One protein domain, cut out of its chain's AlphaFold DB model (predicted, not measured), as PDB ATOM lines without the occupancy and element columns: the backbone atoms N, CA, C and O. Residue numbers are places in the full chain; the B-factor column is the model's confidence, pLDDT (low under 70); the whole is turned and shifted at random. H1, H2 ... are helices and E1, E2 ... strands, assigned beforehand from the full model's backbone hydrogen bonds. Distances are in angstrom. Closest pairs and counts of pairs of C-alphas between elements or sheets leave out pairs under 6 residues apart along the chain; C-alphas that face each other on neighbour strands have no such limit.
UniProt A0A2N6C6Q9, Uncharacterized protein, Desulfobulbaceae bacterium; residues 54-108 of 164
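AT A GLANCE: This is residues 54 to 108 of the 164 residues of an uncharacterized protein of Desulfobulbaceae bacterium (UniProt A0A2N6C6Q9). Little of this domain is regular structure: a flat, looping chain has the hairpin E1 and E2 at one end of its longest axis, H1 toward the other end and H2 between. Beside H1, residues 59 to 60 pair antiparallel with residues 104 to 105. The 55 printed residues, 19 in named elements, hold H1, H2, E1, E2 in that order, a mixed class. The whole is only just loose, close to compact, with radius of gyration of the C-alphas 12.3 A and spans of 34 by 29 by 15 A.

IN THESE COORDINATES: Find C-alpha 87 at (135.040, 161.314, 91.037); there E1, residues 87 to 91, begins its 12.0 A. E2, residues 94 to 97, runs 10.6 A to C-alpha 97 at (131.360, 159.195, 89.767). H2 is residues 77 to 82, 8.6 A; H1 is residues 61 to 64, 5.4 A.

HOW THE PARTS SIT: In the antiparallel hairpin E1 and E2, at 156 degrees, look for N 88 and O 96, 2.9 A apart, within hydrogen-bond range. H2 and H1 are close but not clearly touching; their closest C-alphas, Arg 78 and Leu 61, are 7.5 A apart. H2 has every O i to N i+4 pair within range; H1 is too short for one.

THE WHOLE: The farthest C-alphas, Gly 66 and Thr 93, are 36.9 A apart. The printed part has no cut; the link H1 to H2 is long. No printed residue is under 70 in pLDDT.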
ATOM      1  N   ALA A  54     133.478 176.112  69.485       80.69
ATOM      2  CA  ALA A  54     132.476 177.019  70.031       80.69
ATOM      3  C   ALA A  54     132.005 176.553  71.420       80.69
ATOM      4  O   ALA A  54     131.674 175.383  71.604       80.69
ATOM      5  N   ARG A  55     131.926 177.471  72.397       82.00
ATOM      6  CA  ARG A  55     131.561 177.142  73.792       82.00
ATOM      7  C   ARG A  55     130.218 176.416  73.930       82.00
ATOM      8  O   ARG A  55     130.062 175.611  74.832       82.00
ATOM      9  N   HIS A  56     129.271 176.695  73.035       83.81
ATOM     10  CA  HIS A  56     127.932 176.098  73.036       83.81
ATOM     11  C   HIS A  56     127.856 174.745  72.301       83.81
ATOM     12  O   HIS A  56     126.781 174.159  72.218       83.81
ATOM     13  N   ARG A  57     128.971 174.260  71.732       84.00
ATOM     14  CA  ARG A  57     129.097 172.932  71.106       84.00
ATOM     15  C   ARG A  57     130.465 172.321  71.426       84.00
ATOM     16  O   ARG A  57     131.290 172.183  70.520       84.00
ATOM     17  N   PRO A  58     130.752 172.022  72.701       86.88
ATOM     18  CA  PRO A  58     131.968 171.303  73.042       86.88
ATOM     19  C   PRO A  58     131.951 169.895  72.438       86.88
ATOM     20  O   PRO A  58     130.891 169.340  72.151       86.88
ATOM     21  N   LEU A  59     133.138 169.331  72.241       87.62
ATOM     22  CA  LEU A  59     133.302 167.968  71.756       87.62
ATOM     23  C   LEU A  59     133.229 166.991  72.925       87.62
ATOM     24  O   LEU A  59     133.793 167.240  73.995       87.62
ATOM     25  N   GLU A  60     132.583 165.858  72.687       88.25
ATOM     26  CA  GLU A  60     132.632 164.728  73.607       88.25
ATOM     27  C   GLU A  60     134.030 164.107  73.596       88.25
ATOM     28  O   GLU A  60     134.737 164.130  72.582       88.25
ATOM     29  N   LEU A  61     134.420 163.482  74.707       85.81
ATOM     30  CA  LEU A  61     135.732 162.846  74.834       85.81
ATOM     31  C   LEU A  61     136.005 161.838  73.701       85.81
ATOM     32  O   LEU A  61     137.127 161.736  73.203       85.81
ATOM     33  N   GLU A  62     134.988 161.114  73.232       82.94
ATOM     34  CA  GLU A  62     135.111 160.148  72.131       82.94
ATOM     35  C   GLU A  62     135.503 160.786  70.794       82.94
ATOM     36  O   GLU A  62     136.252 160.183  70.021       82.94
ATOM     37  N   GLN A  63     135.110 162.037  70.563       84.19
ATOM     38  CA  GLN A  63     135.408 162.779  69.338       84.19
ATOM     39  C   GLN A  63     136.847 163.319  69.306       84.19
ATOM     40  O   GLN A  63     137.337 163.703  68.245       84.19
ATOM     41  N   THR A  64     137.561 163.325  70.439       86.81
ATOM     42  CA  THR A  64     138.907 163.913  70.543       86.81
ATOM     43  C   THR A  64     140.062 162.915  70.397       86.81
ATOM     44  O   THR A  64     141.219 163.327  70.476       86.81
ATOM     45  N   LYS A  65     139.790 161.623  70.132       82.69
ATOM     46  CA  LYS A  65     140.809 160.542  70.051       82.69
ATOM     47  C   LYS A  65     142.008 160.859  69.159       82.69
ATOM     48  O   LYS A  65     143.122 160.486  69.492       82.69
ATOM     49  N   GLY A  66     141.778 161.525  68.029       84.19
ATOM     50  CA  GLY A  66     142.833 161.856  67.068       84.19
ATOM     51  C   GLY A  66     143.570 163.169  67.347       84.19
ATOM     52  O   GLY A  66     144.475 163.506  66.591       84.19
ATOM     53  N   ALA A  67     143.165 163.933  68.367       86.31
ATOM     54  CA  ALA A  67     143.709 165.263  68.639       86.31
ATOM     55  C   ALA A  67     144.656 165.281  69.844       86.31
ATOM     56  O   ALA A  67     145.705 165.916  69.779       86.31
ATOM     57  N   PHE A  68     144.295 164.607  70.938       87.62
ATOM     58  CA  PHE A  68     145.132 164.513  72.134       87.62
ATOM     59  C   PHE A  68     144.752 163.304  72.993       87.62
ATOM     60  O   PHE A  68     143.650 162.756  72.891       87.62
ATOM     61  N   GLU A  69     145.656 162.941  73.900       89.38
ATOM     62  CA  GLU A  69     145.410 161.976  74.964       89.38
ATOM     63  C   GLU A  69     145.748 162.614  76.313       89.38
ATOM     64  O   GLU A  69     146.810 163.210  76.481       89.38
ATOM     65  N   LEU A  70     144.819 162.512  77.266       89.88
ATOM     66  CA  LEU A  70     145.025 162.955  78.640       89.88
ATOM     67  C   LEU A  70     145.175 161.728  79.538       89.88
ATOM     68  O   LEU A  70     144.295 160.860  79.561       89.88
ATOM     69  N   LEU A  71     146.292 161.679  80.261       92.81
ATOM     70  CA  LEU A  71     146.689 160.566  81.114       92.81
ATOM     71  C   LEU A  71     146.720 161.013  82.580       92.81
ATOM     72  O   LEU A  71     147.276 162.064  82.898       92.81
ATOM     73  N   ILE A  72     146.176 160.192  83.473       93.00
ATOM     74  CA  ILE A  72     146.284 160.332  84.929       93.00
ATOM     75  C   ILE A  72     146.927 159.042  85.430       93.00
ATOM     76  O   ILE A  72     146.490 157.961  85.059       93.00
ATOM     77  N   LEU A  73     148.016 159.132  86.200       93.31
ATOM     78  CA  LEU A  73     148.741 157.949  86.699       93.31
ATOM     79  C   LEU A  73     149.041 156.906  85.595       93.31
ATOM     80  O   LEU A  73     148.882 155.704  85.795       93.31
ATOM     81  N   ASN A  74     149.470 157.383  84.418       92.94
ATOM     82  CA  ASN A  74     149.782 156.570  83.232       92.94
ATOM     83  C   ASN A  74     148.590 155.807  82.615       92.94
ATOM     84  O   ASN A  74     148.775 154.836  81.882       92.94
ATOM     85  N   LYS A  75     147.363 156.247  82.894       92.44
ATOM     86  CA  LYS A  75     146.132 155.663  82.371       92.44
ATOM     87  C   LYS A  75     145.282 156.730  81.697       92.44
ATOM     88  O   LYS A  75     145.200 157.861  82.172       92.44
ATOM     89  N   SER A  76     144.655 156.394  80.572       92.44
ATOM     90  CA  SER A  76     143.843 157.372  79.839       92.44
ATOM     91  C   SER A  76     142.622 157.791  80.653       92.44
ATOM     92  O   SER A  76     141.991 156.972  81.327       92.44
ATOM     93  N   ILE A  77     142.236 159.062  80.546       91.94
ATOM     94  CA  ILE A  77     141.030 159.576  81.210       91.94
ATOM     95  C   ILE A  77     139.771 158.790  80.796       91.94
ATOM     96  O   ILE A  77     138.879 158.571  81.608       91.94
ATOM     97  N   ARG A  78     139.741 158.256  79.564       88.94
ATOM     98  CA  ARG A  78     138.685 157.347  79.080       88.94
ATOM     99  C   ARG A  78     138.616 156.062  79.888       88.94
ATOM    100  O   ARG A  78     137.531 155.660  80.283       88.94
ATOM    101  N   GLN A  79     139.758 155.408  80.106       91.56
ATOM    102  CA  GLN A  79     139.807 154.180  80.897       91.56
ATOM    103  C   GLN A  79     139.392 154.462  82.337       91.56
ATOM    104  O   GLN A  79     138.644 153.692  82.921       91.56
ATOM    105  N   HIS A  80     139.822 155.596  82.887       93.38
ATOM    106  CA  HIS A  80     139.414 155.992  84.222       93.38
ATOM    107  C   HIS A  80     137.899 156.197  84.362       93.38
ATOM    108  O   HIS A  80     137.329 155.759  85.362       93.38
ATOM    109  N   VAL A  81     137.255 156.817  83.369       91.31
ATOM    110  CA  VAL A  81     135.793 156.983  83.327       91.31
ATOM    111  C   VAL A  81     135.072 155.663  83.069       91.31
ATOM    112  O   VAL A  81     134.084 155.380  83.737       91.31
ATOM    113  N   ALA A  82     135.579 154.819  82.167       90.19
ATOM    114  CA  ALA A  82     135.002 153.501  81.897       90.19
ATOM    115  C   ALA A  82     135.015 152.589  83.136       90.19
ATOM    116  O   ALA A  82     134.115 151.776  83.318       90.19
ATOM    117  N   GLU A  83     136.022 152.741  83.993       93.38
ATOM    118  CA  GLU A  83     136.162 151.986  85.240       93.38
ATOM    119  C   GLU A  83     135.514 152.665  86.455       93.38
ATOM    120  O   GLU A  83     135.572 152.117  87.553       93.38
ATOM    121  N   GLY A  84     134.927 153.857  86.297       91.00
ATOM    122  CA  GLY A  84     134.312 154.603  87.400       91.00
ATOM    123  C   GLY A  84     135.305 155.062  88.475       91.00
ATOM    124  O   GLY A  84     134.929 155.275  89.620       91.00
ATOM    125  N   SER A  85     136.583 155.202  88.117       92.19
ATOM    126  CA  SER A  85     137.660 155.582  89.047       92.19
ATOM    127  C   SER A  85     137.850 157.097  89.196       92.19
ATOM    128  O   SER A  85     138.655 157.537  90.015       92.19
ATOM    129  N   LEU A  86     137.124 157.899  88.409       91.94
ATOM    130  CA  LEU A  86     137.100 159.356  88.526       91.94
ATOM    131  C   LEU A  86     135.867 159.803  89.291       91.94
ATOM    132  O   LEU A  86     134.752 159.387  88.982       91.94
ATOM    133  N   TYR A  87     136.089 160.702  90.242       91.69
ATOM    134  CA  TYR A  87     135.040 161.314  91.037       91.69
ATOM    135  C   TYR A  87     135.127 162.826  90.906       91.69
ATOM    136  O   TYR A  87     136.217 163.399  90.932       91.69
ATOM    137  N   VAL A  88     133.971 163.463  90.770       89.75
ATOM    138  CA  VAL A  88     133.837 164.914  90.849       89.75
ATOM    139  C   VAL A  88     133.317 165.272  92.232       89.75
ATOM    140  O   VAL A  88     132.401 164.628  92.743       89.75
ATOM    141  N   VAL A  89     133.930 166.280  92.845       89.44
ATOM    142  CA  VAL A  89     133.441 166.892  94.080       89.44
ATOM    143  C   VAL A  89     132.643 168.114  93.660       89.44
ATOM    144  O   VAL A  89     133.214 169.055  93.111       89.44
ATOM    145  N   THR A  90     131.327 168.066  93.846       83.62
ATOM    146  CA  THR A  90     130.438 169.169  93.456       83.62
ATOM    147  C   THR A  90     130.369 170.216  94.564       83.62
ATOM    148  O   THR A  90     130.458 171.401  94.273       83.62
ATOM    149  N   ASP A  91     130.306 169.765  95.821       85.62
ATOM    150  CA  ASP A  91     130.244 170.591  97.031       85.62
ATOM    151  C   ASP A  91     131.072 169.933  98.151       85.62
ATOM    152  O   ASP A  91     131.449 168.766  98.037       85.62
ATOM    153  N   GLU A  92     131.305 170.628  99.273       78.19
ATOM    154  CA  GLU A  92     132.126 170.129 100.401       78.19
ATOM    155  C   GLU A  92     131.681 168.764 100.964       78.19
ATOM    156  O   GLU A  92     132.470 168.062 101.594       78.19
ATOM    157  N   THR A  93     130.427 168.368 100.732       80.19
ATOM    158  CA  THR A  93     129.832 167.127 101.245       80.19
ATOM    159  C   THR A  93     129.372 166.153 100.159       80.19
ATOM    160  O   THR A  93     128.921 165.057 100.493       80.19
ATOM    161  N   SER A  94     129.497 166.504  98.872       85.12
ATOM    162  CA  SER A  94     128.981 165.702  97.756       85.12
ATOM    163  C   SER A  94     130.079 165.366  96.754       85.12
ATOM    164  O   SER A  94     130.676 166.249  96.135       85.12
ATOM    165  N   TYR A  95     130.307 164.067  96.570       89.31
ATOM    166  CA  TYR A  95     131.130 163.531  95.497       89.31
ATOM    167  C   TYR A  95     130.374 162.425  94.763       89.31
ATOM    168  O   TYR A  95     129.622 161.657  95.366       89.31
ATOM    169  N   GLY A  96     130.572 162.341  93.451       88.56
ATOM    170  CA  GLY A  96     129.926 161.346  92.598       88.56
ATOM    171  C   GLY A  96     130.852 160.863  91.486       88.56
ATOM    172  O   GLY A  96     131.838 161.541  91.183       88.56
ATOM    173  N   PRO A  97     130.582 159.686  90.895       89.88
ATOM    174  CA  PRO A  97     131.360 159.195  89.767       89.88
ATOM    175  C   PRO A  97     131.210 160.149  88.575       89.88
ATOM    176  O   PRO A  97     130.105 160.589  88.257       89.88
ATOM    177  N   LEU A  98     132.328 160.467  87.928       90.56
ATOM    178  CA  LEU A  98     132.362 161.298  86.729       90.56
ATOM    179  C   LEU A  98     132.020 160.440  85.506       90.56
ATOM    180  O   LEU A  98     132.739 159.484  85.204       90.56
ATOM    181  N   HIS A  99     130.961 160.789  84.777       88.31
ATOM    182  CA  HIS A  99     130.575 160.079  83.561       88.31
ATOM    183  C   HIS A  99     131.160 160.744  82.314       88.31
ATOM    184  O   HIS A  99     131.531 161.916  82.304       88.31
ATOM    185  N   ALA A 100     131.200 159.995  81.210       85.56
ATOM    186  CA  ALA A 100     131.677 160.513  79.927       85.56
ATOM    187  C   ALA A 100     130.868 161.729  79.437       85.56
ATOM    188  O   ALA A 100     131.449 162.636  78.850       85.56
ATOM    189  N   GLY A 101     129.558 161.758  79.714       85.00
ATOM    190  CA  GLY A 101     128.669 162.867  79.353       85.00
ATOM    191  C   GLY A 101     128.877 164.142  80.176       85.00
ATOM    192  O   GLY A 101     128.489 165.216  79.727       85.00
ATOM    193  N   ASP A 102     129.538 164.044  81.332       86.38
ATOM    194  CA  ASP A 102     129.835 165.193  82.198       86.38
ATOM    195  C   ASP A 102     131.102 165.941  81.739       86.38
ATOM    196  O   ASP A 102     131.441 167.003  82.262       86.38
ATOM    197  N   MET A 103     131.821 165.393  80.753       86.81
ATOM    198  CA  MET A 103     133.058 165.957  80.224       86.81
ATOM    199  C   MET A 103     132.854 166.549  78.833       86.81
ATOM    200  O   MET A 103     132.508 165.869  77.869       86.81
ATOM    201  N   ALA A 104     133.194 167.824  78.722       88.56
ATOM    202  CA  ALA A 104     133.194 168.578  77.485       88.56
ATOM    203  C   ALA A 104     134.610 169.077  77.200       88.56
ATOM    204  O   ALA A 104     135.278 169.622  78.081       88.56
ATOM    205  N   VAL A 105     135.069 168.927  75.959       90.31
ATOM    206  CA  VAL A 105     136.397 169.382  75.545       90.31
ATOM    207  C   VAL A 105     136.285 170.429  74.448       90.31
ATOM    208  O   VAL A 105     135.513 170.297  73.498       90.31
ATOM    209  N   ARG A 106     137.105 171.473  74.549       90.75
ATOM    210  CA  ARG A 106     137.332 172.434  73.468       90.75
ATOM    211  C   ARG A 106     138.729 172.211  72.912       90.75
ATOM    212  O   ARG A 106     139.685 172.101  73.673       90.75
ATOM    213  N   LEU A 107     138.843 172.152  71.592       89.62
ATOM    214  CA  LEU A 107     140.126 172.039  70.908       89.62
ATOM    215  C   LEU A 107     140.521 173.390  70.329       89.62
ATOM    216  O   LEU A 107     139.672 174.095  69.783       89.62
ATOM    217  N   ASN A 108     141.808 173.720  70.415       88.19
ATOM    218  CA  ASN A 108     142.374 174.889  69.759       88.19
ATOM    219  C   ASN A 108     142.869 174.517  68.353       88.19
ATOM    220  O   ASN A 108     143.834 173.769  68.196       88.19
TER     221      ASN A 108